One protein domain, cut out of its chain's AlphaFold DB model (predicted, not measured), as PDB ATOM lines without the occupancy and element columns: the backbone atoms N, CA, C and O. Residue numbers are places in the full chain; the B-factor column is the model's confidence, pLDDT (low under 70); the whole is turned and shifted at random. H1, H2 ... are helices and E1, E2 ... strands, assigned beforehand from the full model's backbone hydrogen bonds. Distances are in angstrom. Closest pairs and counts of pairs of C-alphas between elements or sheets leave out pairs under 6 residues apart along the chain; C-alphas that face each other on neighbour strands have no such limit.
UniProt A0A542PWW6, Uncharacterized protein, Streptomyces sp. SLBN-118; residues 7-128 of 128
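What this domain is: This is residues 7 to 128 of the 128 residues of an uncharacterized protein of Streptomyces sp. SLBN-118 (UniProt A0A542PWW6). What shape would one see first? Two small lobes stand end to end: the three-stranded sheet E1 E2 E6 with H1 over one face and H4 packed on H1, and the three-stranded sheet E4 E3 E5 with H3 over E4. The links E2 to E3 and E5 to E6 join the lobes. What is each built of? The printed part has 122 residues, under half of them in named elements, of mixed class: four helices and six strands, in the order E1 H1 H2 E2 E3 E4 H3 E5 E6 H4, both sheets antiparallel. The whole is only just compact, close to loose, with a radius of gyration of the C-alphas of 16.2 A, and only just elongated, spanning 56 by 28 by 22 A.

How they stand to each other: How do the strands pair in the first sheet? E2, residues 55 to 60, is antiparallel to edge strand E1, residues 13 to 18, at 158 degrees, with N 15 and O 58 2.9 A apart. It is antiparallel to edge strand E6, residues 115 to 117, at 139 degrees, with N 59 and O 115 2.8 A apart. Which helices are on it? H1, residues 38 to 47, is on one face, making two layers, a helix layer and a sheet, at a height over the sheet of 10.4 A. H4, residues 119 to 126, touches H1 at a steep tilt of 61 degrees, opposite ways, the closest C-alphas being those of Thr 39 and Ala 126, 4.9 A, and only grazes the sheet. H2, residues 49 to 52, touches H1 only at the corner, the closest C-alphas being those of Met 45 and Leu 51, 5.6 A, and only grazes the sheet. What is the second sheet? E3, residues 65 to 70, forms a hairpin with E4, residues 90 to 93, with N 68 and O 92 2.9 A apart, and is antiparallel to E5, residues 106 to 110, with N 69 and O 106 2.8 A apart. H3, residues 97 to 101, is over E4, at a height over the sheet of 9.0 A, the closest C-alphas being those of Val 92 and Ile 99, 6.2 A. E4, H3 and E5 make a split strand-helix-strand unit, two strands running the same way with E3 between them, its crossover right-handed. Do the helix backbones hold? Every O i to N i+4 pair is within hydrogen-bond range in H1 and H4; H3 has 0 of 1, beside 1 of 2 O i to N i+3 pairs, and H2 is too short for an i+4 pair.

Where its parts are: Where do the elements begin and end? E1 begins at C-alpha 13, (80.534, 89.514, 7.839), and H4 ends at C-alpha 126, (91.782, 79.369, 7.225). Which are longest? E1 is 16.8 A from first to last C-alpha, E2 15.9 A, E3 15.1 A and H1 14.2 A.

The domain as a whole: How far does it reach? The two C-alphas farthest apart, those of Lys 76 and Ala 128, are 56.1 A apart, and the printed part has no cut. Which links are long, and where is confidence low? The links E1 to H1 and E3 to E4 are long, 19 residues each; pLDDT is under 70 at residues 7 to 10, 86 and 128.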
ATOM      1  N   GLY A   7      82.301  85.941   5.331       63.12
ATOM      2  CA  GLY A   7      82.462  84.511   5.524       63.12
ATOM      3  C   GLY A   7      82.258  83.787   4.199       63.12
ATOM      4  O   GLY A   7      81.357  84.112   3.414       63.12
ATOM      5  N   ARG A   8      83.116  82.803   3.917       66.62
ATOM      6  CA  ARG A   8      83.047  82.086   2.640       66.62
ATOM      7  C   ARG A   8      81.670  81.442   2.482       66.62
ATOM      8  O   ARG A   8      81.271  80.616   3.301       66.62
ATOM      9  N   GLY A   9      80.980  81.812   1.403       66.56
ATOM     10  CA  GLY A   9      79.701  81.229   0.993       66.56
ATOM     11  C   GLY A   9      78.473  81.704   1.770       66.56
ATOM     12  O   GLY A   9      77.408  81.131   1.566       66.56
ATOM     13  N   THR A  10      78.593  82.710   2.646       68.44
ATOM     14  CA  THR A  10      77.474  83.124   3.512       68.44
ATOM     15  C   THR A  10      76.970  84.545   3.279       68.44
ATOM     16  O   THR A  10      75.934  84.875   3.838       68.44
ATOM     17  N   GLU A  11      77.662  85.385   2.497       82.19
ATOM     18  CA  GLU A  11      77.366  86.833   2.355       82.19
ATOM     19  C   GLU A  11      77.257  87.588   3.702       82.19
ATOM     20  O   GLU A  11      76.779  88.716   3.756       82.19
ATOM     21  N   ARG A  12      77.749  86.989   4.794       90.25
ATOM     22  CA  ARG A  12      77.744  87.544   6.153       90.25
ATOM     23  C   ARG A  12      79.134  87.992   6.543       90.25
ATOM     24  O   ARG A  12      80.103  87.338   6.178       90.25
ATOM     25  N   HIS A  13      79.249  89.038   7.344       94.00
ATOM     26  CA  HIS A  13      80.534  89.514   7.839       94.00
ATOM     27  C   HIS A  13      81.000  88.711   9.052       94.00
ATOM     28  O   HIS A  13      80.219  88.459   9.965       94.00
ATOM     29  N   LEU A  14      82.275  88.329   9.089       94.81
ATOM     30  CA  LEU A  14      82.858  87.703  10.274       94.81
ATOM     31  C   LEU A  14      83.319  88.783  11.257       94.81
ATOM     32  O   LEU A  14      84.088  89.668  10.896       94.81
ATOM     33  N   PHE A  15      82.889  88.678  12.509       96.50
ATOM     34  CA  PHE A  15      83.391  89.485  13.619       96.50
ATOM     35  C   PHE A  15      84.119  88.589  14.616       96.50
ATOM     36  O   PHE A  15      83.681  87.471  14.888       96.50
ATOM     37  N   LEU A  16      85.229  89.096  15.157       95.94
ATOM     38  CA  LEU A  16      86.041  88.453  16.186       95.94
ATOM     39  C   LEU A  16      86.220  89.440  17.339       95.94
ATOM     40  O   LEU A  16      86.650  90.576  17.127       95.94
ATOM     41  N   MET A  17      85.880  89.014  18.549       94.75
ATOM     42  CA  MET A  17      85.918  89.840  19.754       94.75
ATOM     43  C   MET A  17      86.601  89.080  20.888       94.75
ATOM     44  O   MET A  17      86.652  87.850  20.881       94.75
ATOM     45  N   ARG A  18      87.143  89.816  21.863       93.19
ATOM     46  CA  ARG A  18      87.642  89.217  23.105       93.19
ATOM     47  C   ARG A  18      86.473  88.600  23.865       93.19
ATOM     48  O   ARG A  18      85.402  89.198  23.930       93.19
ATOM     49  N   ASP A  19      86.703  87.436  24.448       92.88
ATOM     50  CA  ASP A  19      85.751  86.819  25.358       92.88
ATOM     51  C   ASP A  19      85.858  87.487  26.733       92.88
ATOM     52  O   ASP A  19      86.921  87.479  27.358       92.88
ATOM     53  N   THR A  20      84.774  88.110  27.184       85.88
ATOM     54  CA  THR A  20      84.717  88.801  28.479       85.88
ATOM     55  C   THR A  20      83.987  88.012  29.556       85.88
ATOM     56  O   THR A  20      84.204  88.260  30.740       85.88
ATOM     57  N   ASP A  21      83.105  87.088  29.175       87.81
ATOM     58  CA  ASP A  21      82.164  86.444  30.097       87.81
ATOM     59  C   ASP A  21      81.747  85.020  29.682       87.81
ATOM     60  O   ASP A  21      80.754  84.487  30.182       87.81
ATOM     61  N   GLY A  22      82.516  84.374  28.805       87.75
ATOM     62  CA  GLY A  22      82.339  82.978  28.405       87.75
ATOM     63  C   GLY A  22      81.133  82.743  27.502       87.75
ATOM     64  O   GLY A  22      80.603  81.629  27.468       87.75
ATOM     65  N   ARG A  23      80.638  83.781  26.817       91.69
ATOM     66  CA  ARG A  23      79.411  83.708  26.014       91.69
ATOM     67  C   ARG A  23      79.656  84.065  24.547       91.69
ATOM     68  O   ARG A  23      80.455  84.952  24.262       91.69
ATOM     69  N   PRO A  24      78.907  83.459  23.609       94.19
ATOM     70  CA  PRO A  24      78.930  83.888  22.216       94.19
ATOM     71  C   PRO A  24      78.449  85.334  22.042       94.19
ATOM     72  O   PRO A  24      77.630  85.814  22.831       94.19
ATOM     73  N   ILE A  25      78.890  85.966  20.949       95.62
ATOM     74  CA  ILE A  25      78.408  87.279  20.498       95.62
ATOM     75  C   ILE A  25      76.887  87.238  20.307       95.62
ATOM     76  O   ILE A  25      76.357  86.300  19.701       95.62
ATOM     77  N   ARG A  26      76.183  88.254  20.816       94.00
ATOM     78  CA  ARG A  26      74.710  88.304  20.828       94.00
ATOM     79  C   ARG A  26      74.127  89.313  19.846       94.00
ATOM     80  O   ARG A  26      74.786  90.236  19.377       94.00
ATOM     81  N   GLU A  27      72.838  89.141  19.572       96.06
ATOM     82  CA  GLU A  27      72.028  90.156  18.900       96.06
ATOM     83  C   GLU A  27      72.057  91.476  19.673       96.06
ATOM     84  O   GLU A  27      71.844  91.505  20.887       96.06
ATOM     85  N   GLY A  28      72.281  92.575  18.956       96.25
ATOM     86  CA  GLY A  28      72.257  93.919  19.529       96.25
ATOM     87  C   GLY A  28      73.549  94.341  20.230       96.25
ATOM     88  O   GLY A  28      73.619  95.467  20.721       96.25
ATOM     89  N   GLU A  29      74.566  93.477  20.276       95.75
ATOM     90  CA  GLU A  29      75.840  93.799  20.914       95.75
ATOM     91  C   GLU A  29      76.582  94.875  20.107       95.75
ATOM     92  O   GLU A  29      76.575  94.874  18.873       95.75
ATOM     93  N   GLN A  30      77.178  95.835  20.812       95.69
ATOM     94  CA  GLN A  30      77.908  96.943  20.203       95.69
ATOM     95  C   GLN A  30      79.387  96.609  20.135       95.69
ATOM     96  O   GLN A  30      79.956  96.079  21.088       95.69
ATOM     97  N   THR A  31      80.030  96.970  19.033       94.69
ATOM     98  CA  THR A  31      81.470  96.779  18.901       94.69
ATOM     99  C   THR A  31      82.107  97.874  18.066       94.69
ATOM    100  O   THR A  31      81.527  98.357  17.095       94.69
ATOM    101  N   ALA A  32      83.325  98.243  18.458       94.31
ATOM    102  CA  ALA A  32      84.227  99.068  17.660       94.31
ATOM    103  C   ALA A  32      85.199  98.215  16.822       94.31
ATOM    104  O   ALA A  32      86.072  98.749  16.137       94.31
ATOM    105  N   MET A  33      85.102  96.881  16.918       92.88
ATOM    106  CA  MET A  33      85.921  95.970  16.128       92.88
ATOM    107  C   MET A  33      85.359  95.888  14.707       92.88
ATOM    108  O   MET A  33      84.171  95.595  14.547       92.88
ATOM    109  N   PRO A  34      86.178  96.118  13.668       92.56
ATOM    110  CA  PRO A  34      85.728  95.956  12.295       92.56
ATOM    111  C   PRO A  34      85.506  94.471  11.973       92.56
ATOM    112  O   PRO A  34      86.088  93.599  12.630       92.56
ATOM    113  N   PRO A  35      84.722  94.162  10.927       94.31
ATOM    114  CA  PRO A  35      84.653  92.803  10.422       94.31
ATOM    115  C   PRO A  35      86.029  92.365   9.905       94.31
ATOM    116  O   PRO A  35      86.805  93.162   9.370       94.31
ATOM    117  N   ILE A  36      86.333  91.083  10.060       92.94
ATOM    118  CA  ILE A  36      87.648  90.497   9.816       92.94
ATOM    119  C   ILE A  36      87.556  89.354   8.802       92.94
ATOM    120  O   ILE A  36      86.553  88.663   8.691       92.94
ATOM    121  N   HIS A  37      88.620  89.148   8.034       91.38
ATOM    122  CA  HIS A  37      88.752  88.015   7.116       91.38
ATOM    123  C   HIS A  37      89.035  86.724   7.894       91.38
ATOM    124  O   HIS A  37      89.752  86.780   8.887       91.38
ATOM    125  N   GLU A  38      88.578  85.557   7.423       89.56
ATOM    126  CA  GLU A  38      88.825  84.265   8.102       89.56
ATOM    127  C   GLU A  38      90.324  84.019   8.377       89.56
ATOM    128  O   GLU A  38      90.706  83.663   9.490       89.56
ATOM    129  N   THR A  39      91.194  84.292   7.398       89.69
ATOM    130  CA  THR A  39      92.652  84.155   7.564       89.69
ATOM    131  C   THR A  39      93.204  85.134   8.600       89.69
ATOM    132  O   THR A  39      93.942  84.727   9.493       89.69
ATOM    133  N   CYS A  40      92.792  86.405   8.546       92.25
ATOM    134  CA  CYS A  40      93.207  87.404   9.532       92.25
ATOM    135  C   CYS A  40      92.679  87.078  10.934       92.25
ATOM    136  O   CYS A  40      93.355  87.363  11.915       92.25
ATOM    137  N   ALA A  41      91.496  86.468  11.047       92.62
ATOM    138  CA  ALA A  41      90.965  85.997  12.318       92.62
ATOM    139  C   ALA A  41      91.853  84.886  12.889       92.62
ATOM    140  O   ALA A  41      92.238  84.953  14.051       92.62
ATOM    141  N   SER A  42      92.258  83.917  12.060       91.50
ATOM    142  CA  SER A  42      93.201  82.870  12.468       91.50
ATOM    143  C   SER A  42      94.551  83.430  12.920       91.50
ATOM    144  O   SER A  42      95.103  82.965  13.917       91.50
ATOM    145  N   GLU A  43      95.088  84.422  12.212       92.88
ATOM    146  CA  GLU A  43      96.330  85.099  12.601       92.88
ATOM    147  C   GLU A  43      96.152  85.882  13.904       92.88
ATOM    148  O   GLU A  43      96.976  85.766  14.805       92.88
ATOM    149  N   ALA A  44      95.048  86.615  14.056       93.38
ATOM    150  CA  ALA A  44      94.754  87.390  15.256       93.38
ATOM    151  C   ALA A  44      94.599  86.496  16.495       93.38
ATOM    152  O   ALA A  44      95.166  86.817  17.538       93.38
ATOM    153  N   MET A  45      93.908  85.356  16.383       92.62
ATOM    154  CA  MET A  45      93.795  84.372  17.471       92.62
ATOM    155  C   MET A  45      95.168  83.836  17.906       92.62
ATOM    156  O   MET A  45      95.400  83.605  19.092       92.62
ATOM    157  N   ARG A  46      96.101  83.668  16.961       91.19
ATOM    158  CA  ARG A  46      97.460  83.191  17.244       91.19
ATOM    159  C   ARG A  46      98.362  84.288  17.807       91.19
ATOM    160  O   ARG A  46      99.124  84.033  18.740       91.19
ATOM    161  N   ASP A  47      98.307  85.493  17.251       93.56
ATOM    162  CA  ASP A  47      99.353  86.506  17.418       93.56
ATOM    163  C   ASP A  47      98.957  87.640  18.375       93.56
ATOM    164  O   ASP A  47      99.838  88.233  18.998       93.56
ATOM    165  N   CYS A  48      97.660  87.913  18.561       93.94
ATOM    166  CA  CYS A  48      97.182  88.988  19.432       93.94
ATOM    167  C   CYS A  48      97.134  88.546  20.906       93.94
ATOM    168  O   CYS A  48      96.322  87.685  21.253       93.94
ATOM    169  N   PRO A  49      97.916  89.165  21.816       91.25
ATOM    170  CA  PRO A  49      97.900  88.805  23.235       91.25
ATOM    171  C   PRO A  49      96.510  88.911  23.876       91.25
ATOM    172  O   PRO A  49      96.119  88.019  24.620       91.25
ATOM    173  N   HIS A  50      95.736  89.943  23.526       87.38
ATOM    174  CA  HIS A  50      94.404  90.175  24.097       87.38
ATOM    175  C   HIS A  50      93.361  89.123  23.701       87.38
ATOM    176  O   HIS A  50      92.396  88.935  24.433       87.38
ATOM    177  N   LEU A  51      93.538  88.454  22.556       92.38
ATOM    178  CA  LEU A  51      92.619  87.410  22.084       92.38
ATOM    179  C   LEU A  51      93.035  86.008  22.543       92.38
ATOM    180  O   LEU A  51      92.190  85.119  22.607       92.38
ATOM    181  N   ARG A  52      94.307  85.807  22.915       85.38
ATOM    182  CA  ARG A  52      94.787  84.533  23.485       85.38
ATOM    183  C   ARG A  52      94.178  84.217  24.847       85.38
ATOM    184  O   ARG A  52      94.115  83.053  25.221       85.38
ATOM    185  N   GLU A  53      93.761  85.239  25.588       85.88
ATOM    186  CA  GLU A  53      93.079  85.076  26.879       85.88
ATOM    187  C   GLU A  53      91.642  84.558  26.730       85.88
ATOM    188  O   GLU A  53      91.044  84.115  27.706       85.88
ATOM    189  N   GLY A  54      91.102  84.601  25.512       91.44
ATOM    190  CA  GLY A  54      89.742  84.206  25.193       91.44
ATOM    191  C   GLY A  54      89.207  85.068  24.059       91.44
ATOM    192  O   GLY A  54      89.348  86.294  24.060       91.44
ATOM    193  N   CYS A  55      88.578  84.432  23.078       95.25
ATOM    194  CA  CYS A  55      87.891  85.128  22.003       95.25
ATOM    195  C   CYS A  55      86.619  84.390  21.604       95.25
ATOM    196  O   CYS A  55      86.450  83.205  21.880       95.25
ATOM    197  N   VAL A  56      85.722  85.124  20.960       96.31
ATOM    198  CA  VAL A  56      84.471  84.624  20.397       96.31
ATOM    199  C   VAL A  56      84.280  85.219  19.012       96.31
ATOM    200  O   VAL A  56      84.712  86.343  18.738       96.31
ATOM    201  N   ALA A  57      83.638  84.463  18.128       95.81
ATOM    202  CA  ALA A  57      83.390  84.886  16.761       95.81
ATOM    203  C   ALA A  57      81.938  84.647  16.349       95.81
ATOM    204  O   ALA A  57      81.274  83.724  16.833       95.81
ATOM    205  N   ALA A  58      81.453  85.473  15.426       96.12
ATOM    206  CA  ALA A  58      80.143  85.310  14.819       96.12
ATOM    207  C   ALA A  58      80.140  85.754  13.356       96.12
ATOM    208  O   ALA A  58      80.824  86.704  12.973       96.12
ATOM    209  N   LEU A  59      79.328  85.074  12.551       95.44
ATOM    210  CA  LEU A  59      78.885  85.560  11.252       95.44
ATOM    211  C   LEU A  59      77.664  86.451  11.467       95.44
ATOM    212  O   LEU A  59      76.673  86.006  12.039       95.44
ATOM    213  N   VAL A  60      77.742  87.685  10.990       96.56
ATOM    214  CA  VAL A  60      76.758  88.749  11.203       96.56
ATOM    215  C   VAL A  60      76.147  89.132   9.859       96.56
ATOM    216  O   VAL A  60      76.872  89.359   8.888       96.56
ATOM    217  N   GLU A  61      74.819  89.190   9.786       95.06
ATOM    218  CA  GLU A  61      74.097  89.537   8.554       95.06
ATOM    219  C   GLU A  61      74.230  91.014   8.199       95.06
ATOM    220  O   GLU A  61      74.485  91.349   7.045       95.06
ATOM    221  N   TYR A  62      74.087  91.904   9.180       93.75
ATOM    222  CA  TYR A  62      74.249  93.338   8.970       93.75
ATOM    223  C   TYR A  62      74.716  94.032  10.254       93.75
ATOM    224  O   TYR A  62      74.418  93.600  11.365       93.75
ATOM    225  N   ALA A  63      75.477  95.115  10.100       96.00
ATOM    226  CA  ALA A  63      76.083  95.844  11.212       96.00
ATOM    227  C   ALA A  63      75.865  97.358  11.041       96.00
ATOM    228  O   ALA A  63      76.747  98.057  10.535       96.00
ATOM    229  N   PRO A  64      74.668  97.886  11.362       95.75
ATOM    230  CA  PRO A  64      74.378  99.303  11.205       95.75
ATOM    231  C   PRO A  64      75.257 100.145  12.128       95.75
ATOM    232  O   PRO A  64      75.508  99.784  13.282       95.75
ATOM    233  N   ALA A  65      75.677 101.305  11.625       95.88
ATOM    234  CA  ALA A  65      76.391 102.290  12.420       95.88
ATOM    235  C   ALA A  65      75.510 102.777  13.581       95.88
ATOM    236  O   ALA A  65      74.330 103.094  13.401       95.88
ATOM    237  N   TRP A  66      76.092 102.833  14.773       97.06
ATOM    238  CA  TRP A  66      75.406 103.192  16.013       97.06
ATOM    239  C   TRP A  66      75.962 104.476  16.629       97.06
ATOM    240  O   TRP A  66      75.202 105.323  17.116       97.06
ATOM    241  N   GLY A  67      77.280 104.645  16.580       96.00
ATOM    242  CA  GLY A  67      77.964 105.765  17.205       96.00
ATOM    243  C   GLY A  67      79.469 105.697  17.008       96.00
ATOM    244  O   GLY A  67      79.949 105.128  16.032       96.00
ATOM    245  N   VAL A  68      80.202 106.268  17.955       95.31
ATOM    246  CA  VAL A  68      81.667 106.313  17.966       95.31
ATOM    247  C   VAL A  68      82.203 105.878  19.325       95.31
ATOM    248  O   VAL A  68      81.485 105.955  20.320       95.31
ATOM    249  N   ALA A  69      83.453 105.432  19.384       93.56
ATOM    250  CA  ALA A  69      84.145 105.119  20.630       93.56
ATOM    251  C   ALA A  69      85.379 106.006  20.786       93.56
ATOM    252  O   ALA A  69      86.293 105.900  19.966       93.56
ATOM    253  N   ASP A  70      85.400 106.854  21.822       89.19
ATOM    254  CA  ASP A  70      86.607 107.577  22.248       89.19
ATOM    255  C   ASP A  70      86.471 108.297  23.605       89.19
ATOM    256  O   ASP A  70      85.471 108.170  24.316       89.19
ATOM    257  N   ILE A  71      87.494 109.079  23.946       90.44
ATOM    258  CA  ILE A  71      87.572 110.041  25.029       90.44
ATOM    259  C   ILE A  71      86.526 111.140  24.810       90.44
ATOM    260  O   ILE A  71      86.503 111.857  23.802       90.44
ATOM    261  N   VAL A  72      85.663 111.290  25.810       92.12
ATOM    262  CA  VAL A  72      84.702 112.389  25.900       92.12
ATOM    263  C   VAL A  72      85.331 113.500  26.727       92.12
ATOM    264  O   VAL A  72      85.834 113.246  27.815       92.12
ATOM    265  N   HIS A  73      85.285 114.733  26.242       92.44
ATOM    266  CA  HIS A  73      85.761 115.904  26.971       92.44
ATOM    267  C   HIS A  73      84.609 116.631  27.667       92.44
ATOM    268  O   HIS A  73      83.452 116.577  27.241       92.44
ATOM    269  N   GLU A  74      84.923 117.339  28.749       90.50
ATOM    270  CA  GLU A  74      83.950 118.221  29.381       90.50
ATOM    271  C   GLU A  74      83.609 119.407  28.443       90.50
ATOM    272  O   GLU A  74      84.487 119.989  27.812       90.50
ATOM    273  N   PRO A  75      82.342 119.849  28.350       87.69
ATOM    274  CA  PRO A  75      81.990 121.003  27.516       87.69
ATOM    275  C   PRO A  75      82.614 122.338  27.944       87.69
ATOM    276  O   PRO A  75      82.718 123.268  27.146       87.69
ATOM    277  N   LYS A  76      82.935 122.482  29.235       89.06
ATOM    278  CA  LYS A  76      83.381 123.753  29.830       89.06
ATOM    279  C   LYS A  76      84.888 123.816  30.033       89.06
ATOM    280  O   LYS A  76      85.437 124.917  30.076       89.06
ATOM    281  N   THR A  77      85.554 122.672  30.136       87.56
ATOM    282  CA  THR A  77      87.009 122.574  30.222       87.56
ATOM    283  C   THR A  77      87.502 121.523  29.233       87.56
ATOM    284  O   THR A  77      86.838 120.518  29.034       87.56
ATOM    285  N   PRO A  78      88.687 121.674  28.623       83.56
ATOM    286  CA  PRO A  78      89.217 120.662  27.705       83.56
ATOM    287  C   PRO A  78      89.661 119.360  28.411       83.56
ATOM    288  O   PRO A  78      90.395 118.564  27.826       83.56
ATOM    289  N   GLN A  79      89.261 119.133  29.666       91.88
ATOM    290  CA  GLN A  79      89.643 117.952  30.431       91.88
ATOM    291  C   GLN A  79      88.894 116.707  29.932       91.88
ATOM    292  O   GLN A  79      87.697 116.795  29.637       91.88
ATOM    293  N   PRO A  80      89.573 115.550  29.834       90.62
ATOM    294  CA  PRO A  80      88.918 114.289  29.526       90.62
ATOM    295  C   PRO A  80      88.032 113.853  30.699       90.62
ATOM    296  O   PRO A  80      88.417 113.957  31.867       90.62
ATOM    297  N   LEU A  81      86.847 113.346  30.383       89.00
ATOM    298  CA  LEU A  81      86.001 112.639  31.331       89.00
ATOM    299  C   LEU A  81      86.535 111.211  31.505       89.00
ATOM    300  O   LEU A  81      87.029 110.623  30.539       89.00
ATOM    301  N   PRO A  82      86.446 110.638  32.717       85.12
ATOM    302  CA  PRO A  82      86.808 109.245  32.923       85.12
ATOM    303  C   PRO A  82      85.932 108.340  32.039       85.12
ATOM    304  O   PRO A  82      84.733 108.615  31.907       85.12
ATOM    305  N   PRO A  83      86.499 107.276  31.445       81.31
ATOM    306  CA  PRO A  83      85.715 106.313  30.691       81.31
ATOM    307  C   PRO A  83      84.641 105.646  31.548       81.31
ATOM    308  O   PRO A  83      84.816 105.447  32.755       81.31
ATOM    309  N   GLU A  84      83.539 105.270  30.911       80.38
ATOM    310  CA  GLU A  84      82.486 104.494  31.562       80.38
ATOM    311  C   GLU A  84      82.967 103.053  31.812       80.38
ATOM    312  O   GLU A  84      83.726 102.488  31.024       80.38
ATOM    313  N   ASP A  85      82.563 102.475  32.947       73.56
ATOM    314  CA  ASP A  85      82.776 101.064  33.311       73.56
ATOM    315  C   ASP A  85      84.232 100.555  33.264       73.56
ATOM    316  O   ASP A  85      84.487  99.357  33.136       73.56
ATOM    317  N   GLY A  86      85.212 101.456  33.399       67.81
ATOM    318  CA  GLY A  86      86.636 101.105  33.367       67.81
ATOM    319  C   GLY A  86      87.144 100.673  31.987       67.81
ATOM    320  O   GLY A  86      88.247 100.131  31.893       67.81
ATOM    321  N   ALA A  87      86.363 100.903  30.928       74.50
ATOM    322  CA  ALA A  87      86.797 100.696  29.553       74.50
ATOM    323  C   ALA A  87      87.903 101.694  29.164       74.50
ATOM    324  O   ALA A  87      88.052 102.748  29.772       74.50
ATOM    325  N   GLU A  88      88.688 101.396  28.127       78.31
ATOM    326  CA  GLU A  88      89.677 102.362  27.621       78.31
ATOM    327  C   GLU A  88      89.018 103.513  26.844       78.31
ATOM    328  O   GLU A  88      89.508 104.639  26.884       78.31
ATOM    329  N   LEU A  89      87.902 103.239  26.156       86.56
ATOM    330  CA  LEU A  89      87.155 104.200  25.337       86.56
ATOM    331  C   LEU A  89      85.671 104.181  25.723       86.56
ATOM    332  O   LEU A  89      85.117 103.114  25.990       86.56
ATOM    333  N   THR A  90      85.010 105.339  25.670       92.19
ATOM    334  CA  THR A  90      83.565 105.456  25.917       92.19
ATOM    335  C   THR A  90      82.792 105.333  24.612       92.19
ATOM    336  O   THR A  90      83.102 106.016  23.636       92.19
ATOM    337  N   PHE A  91      81.753 104.500  24.593       94.44
ATOM    338  CA  PHE A  91      80.852 104.372  23.448       94.44
ATOM    339  C   PHE A  91      79.798 105.483  23.498       94.44
ATOM    340  O   PHE A  91      79.039 105.605  24.457       94.44
ATOM    341  N   VAL A  92      79.731 106.300  22.449       94.56
ATOM    342  CA  VAL A  92      78.840 107.459  22.347       94.56
ATOM    343  C   VAL A  92      77.955 107.315  21.115       94.56
ATOM    344  O   VAL A  92      78.427 107.377  19.979       94.56
ATOM    345  N   ALA A  93      76.651 107.140  21.335       95.75
ATOM    346  CA  ALA A  93      75.672 107.031  20.257       95.75
ATOM    347  C   ALA A  93      75.601 108.327  19.432       95.75
ATOM    348  O   ALA A  93      75.706 109.422  19.982       95.75
ATOM    349  N   TYR A  94      75.275 108.240  18.137       95.00
ATOM    350  CA  TYR A  94      75.135 109.443  17.294       95.00
ATOM    351  C   TYR A  94      74.083 110.450  17.782       95.00
ATOM    352  O   TYR A  94      74.162 111.637  17.474       95.00
ATOM    353  N   ARG A  95      73.078 109.983  18.531       95.00
ATOM    354  CA  ARG A  95      72.019 110.832  19.101       95.00
ATOM    355  C   ARG A  95      72.349 111.359  20.496       95.00
ATOM    356  O   ARG A  95      71.560 112.123  21.047       95.00
ATOM    357  N   ASP A  96      73.475 110.952  21.068       93.88
ATOM    358  CA  ASP A  96      73.913 111.418  22.373       93.88
ATOM    359  C   ASP A  96      74.494 112.842  22.259       93.88
ATOM    360  O   ASP A  96      75.414 113.069  21.471       93.88
ATOM    361  N   PRO A  97      74.013 113.826  23.045       93.31
ATOM    362  CA  PRO A  97      74.542 115.191  23.022       93.31
ATOM    363  C   PRO A  97      76.051 115.308  23.286       93.31
ATOM    364  O   PRO A  97      76.645 116.324  22.895       93.31
ATOM    365  N   ARG A  98      76.649 114.306  23.949       92.00
ATOM    366  CA  ARG A  98      78.086 114.215  24.243       92.00
ATOM    367  C   ARG A  98      78.941 114.070  22.993       92.00
ATOM    368  O   ARG A  98      80.086 114.495  23.037       92.00
ATOM    369  N   ILE A  99      78.387 113.600  21.869       92.69
ATOM    370  CA  ILE A  99      79.151 113.379  20.629       92.69
ATOM    371  C   ILE A  99      79.880 114.629  20.124       92.69
ATOM    372  O   ILE A  99      80.945 114.542  19.524       92.69
ATOM    373  N   ARG A 100      79.345 115.821  20.416       92.00
ATOM    374  CA  ARG A 100      79.969 117.110  20.067       92.00
ATOM    375  C   ARG A 100      81.284 117.375  20.805       92.00
ATOM    376  O   ARG A 100      82.004 118.293  20.435       92.00
ATOM    377  N   TRP A 101      81.551 116.600  21.848       93.62
ATOM    378  CA  TRP A 101      82.708 116.702  22.729       93.62
ATOM    379  C   TRP A 101      83.525 115.406  22.743       93.62
ATOM    380  O   TRP A 101      84.374 115.224  23.609       93.62
ATOM    381  N   THR A 102      83.273 114.502  21.798       92.75
ATOM    382  CA  THR A 102      84.008 113.247  21.649       92.75
ATOM    383  C   THR A 102      85.017 113.390  20.519       92.75
ATOM    384  O   THR A 102      84.643 113.701  19.387       92.75
ATOM    385  N   LEU A 103      86.297 113.150  20.802       88.19
ATOM    386  CA  LEU A 103      87.324 113.083  19.763       88.19
ATOM    387  C   LEU A 103      87.275 111.696  19.118       88.19
ATOM    388  O   LEU A 103      88.030 110.840  19.517       88.19
ATOM    389  N   ALA A 104      86.369 111.438  18.177       79.94
ATOM    390  CA  ALA A 104      86.141 110.084  17.661       79.94
ATOM    391  C   ALA A 104      87.357 109.459  16.929       79.94
ATOM    392  O   ALA A 104      87.748 109.966  15.876       79.94
ATOM    393  N   ALA A 105      87.880 108.317  17.402       85.31
ATOM    394  CA  ALA A 105      88.864 107.496  16.677       85.31
ATOM    395  C   ALA A 105      88.294 106.212  16.070       85.31
ATOM    396  O   ALA A 105      88.924 105.642  15.175       85.31
ATOM    397  N   ARG A 106      87.149 105.709  16.552       92.06
ATOM    398  CA  ARG A 106      86.553 104.460  16.050       92.06
ATOM    399  C   ARG A 106      85.051 104.582  15.859       92.06
ATOM    400  O   ARG A 106      84.365 105.133  16.716       92.06
ATOM    401  N   ASP A 107      84.552 104.000  14.775       94.38
ATOM    402  CA  ASP A 107      83.121 103.781  14.585       94.38
ATOM    403  C   ASP A 107      82.650 102.605  15.439       94.38
ATOM    404  O   ASP A 107      83.356 101.609  15.601       94.38
ATOM    405  N   VAL A 108      81.435 102.720  15.965       96.25
ATOM    406  CA  VAL A 108      80.746 101.659  16.696       96.25
ATOM    407  C   VAL A 108      79.545 101.218  15.883       96.25
ATOM    408  O   VAL A 108      78.707 102.033  15.485       96.25
ATOM    409  N   VAL A 109      79.439  99.912  15.680       97.44
ATOM    410  CA  VAL A 109      78.294  99.263  15.042       97.44
ATOM    411  C   VAL A 109      77.515  98.446  16.060       97.44
ATOM    412  O   VAL A 109      78.041  98.069  17.107       97.44
ATOM    413  N   VAL A 110      76.261  98.153  15.736       97.56
ATOM    414  CA  VAL A 110      75.457  97.151  16.445       97.56
ATOM    415  C   VAL A 110      75.394  95.897  15.587       97.56
ATOM    416  O   VAL A 110      75.083  95.991  14.407       97.56
ATOM    417  N   LEU A 111      75.672  94.729  16.156       97.69
ATOM    418  CA  LEU A 111      75.666  93.465  15.419       97.69
ATOM    419  C   LEU A 111      74.253  92.883  15.346       97.69
ATOM    420  O   LEU A 111      73.531  92.874  16.349       97.69
ATOM    421  N   GLN A 112      73.847  92.441  14.155       97.31
ATOM    422  CA  GLN A 112      72.516  91.897  13.891       97.31
ATOM    423  C   GLN A 112      72.570  90.648  12.998       97.31
ATOM    424  O   GLN A 112      73.353  90.580  12.044       97.31
ATOM    425  N   GLY A 113      71.720  89.665  13.283       95.94
ATOM    426  CA  GLY A 113      71.741  88.366  12.601       95.94
ATOM    427  C   GLY A 113      72.979  87.546  12.978       95.94
ATOM    428  O   GLY A 113      73.657  86.997  12.109       95.94
ATOM    429  N   CYS A 114      73.314  87.518  14.267       96.69
ATOM    430  CA  CYS A 114      74.516  86.905  14.820       96.69
ATOM    431  C   CYS A 114      74.387  85.376  14.865       96.69
ATOM    432  O   CYS A 114      73.598  84.815  15.626       96.69
ATOM    433  N   ALA A 115      75.229  84.684  14.097       95.25
ATOM    434  CA  ALA A 115      75.418  83.241  14.180       95.25
ATOM    435  C   ALA A 115      76.808  82.929  14.741       95.25
ATOM    436  O   ALA A 115      77.815  83.236  14.101       95.25
ATOM    437  N   ALA A 116      76.861  82.315  15.926       95.38
ATOM    438  CA  ALA A 116      78.115  81.941  16.574       95.38
ATOM    439  C   ALA A 116      78.967  81.024  15.680       95.38
ATOM    440  O   ALA A 116      78.448  80.140  14.995       95.38
ATOM    441  N   VAL A 117      80.280  81.245  15.705       93.25
ATOM    442  CA  VAL A 117      81.268  80.493  14.930       93.25
ATOM    443  C   VAL A 117      82.135  79.677  15.878       93.25
ATOM    444  O   VAL A 117      82.670  80.200  16.852       93.25
ATOM    445  N   ASP A 118      82.294  78.398  15.554       92.31
ATOM    446  CA  ASP A 118      83.284  77.530  16.182       92.31
ATOM    447  C   ASP A 118      84.695  77.934  15.715       92.31
ATOM    448  O   ASP A 118      84.979  77.974  14.512       92.31
ATOM    449  N   LEU A 119      85.567  78.258  16.670       91.44
ATOM    450  CA  LEU A 119      86.912  78.766  16.410       91.44
ATOM    451  C   LEU A 119      87.872  77.698  15.875       91.44
ATOM    452  O   LEU A 119      88.727  78.022  15.049       91.44
ATOM    453  N   ASP A 120      87.710  76.436  16.280       89.38
ATOM    454  CA  ASP A 120      88.531  75.333  15.774       89.38
ATOM    455  C   ASP A 120      88.207  75.087  14.297       89.38
ATOM    456  O   ASP A 120      89.097  74.930  13.455       89.38
ATOM    457  N   ASN A 121      86.916  75.142  13.956       87.44
ATOM    458  CA  ASN A 121      86.462  75.071  12.570       87.44
ATOM    459  C   ASN A 121      86.975  76.265  11.745       87.44
ATOM    460  O   ASN A 121      87.466  76.085  10.629       87.44
ATOM    461  N   LEU A 122      86.910  77.479  12.305       86.62
ATOM    462  CA  LEU A 122      87.413  78.694  11.663       86.62
ATOM    463  C   LEU A 122      88.912  78.589  11.338       86.62
ATOM    464  O   LEU A 122      89.316  78.886  10.214       86.62
ATOM    465  N   ALA A 123      89.727  78.125  12.289       85.25
ATOM    466  CA  ALA A 123      91.162  77.937  12.091       85.25
ATOM    467  C   ALA A 123      91.460  76.868  11.025       85.25
ATOM    468  O   ALA A 123      92.298  77.082  10.146       85.25
ATOM    469  N   ALA A 124      90.735  75.744  11.045       84.38
ATOM    470  CA  ALA A 124      90.883  74.689  10.043       84.38
ATOM    471  C   ALA A 124      90.558  75.183   8.623       84.38
ATOM    472  O   ALA A 124      91.270  74.860   7.672       84.38
ATOM    473  N   ARG A 125      89.517  76.009   8.475       79.81
ATOM    474  CA  ARG A 125      89.126  76.613   7.190       79.81
ATOM    475  C   ARG A 125      90.106  77.666   6.691       79.81
ATOM    476  O   ARG A 125      90.253  77.815   5.483       79.81
ATOM    477  N   ALA A 126      90.761  78.392   7.593       77.25
ATOM    478  CA  ALA A 126      91.782  79.369   7.225       77.25
ATOM    479  C   ALA A 126      93.064  78.713   6.676       77.25
ATOM    480  O   ALA A 126      93.792  79.356   5.920       77.25
ATOM    481  N   ALA A 127      93.333  77.458   7.051       71.88
ATOM    482  CA  ALA A 127      94.509  76.699   6.627       71.88
ATOM    483  C   ALA A 127      94.334  75.935   5.294       71.88
ATOM    484  O   ALA A 127      95.325  75.423   4.769       71.88
ATOM    485  N   ALA A 128      93.103  75.839   4.776       61.19
ATOM    486  CA  ALA A 128      92.742  75.135   3.538       61.19
ATOM    487  C   ALA A 128      92.716  76.067   2.312       61.19
ATOM    488  O   ALA A 128      93.131  75.602   1.226       61.19
TER     489      ALA A 128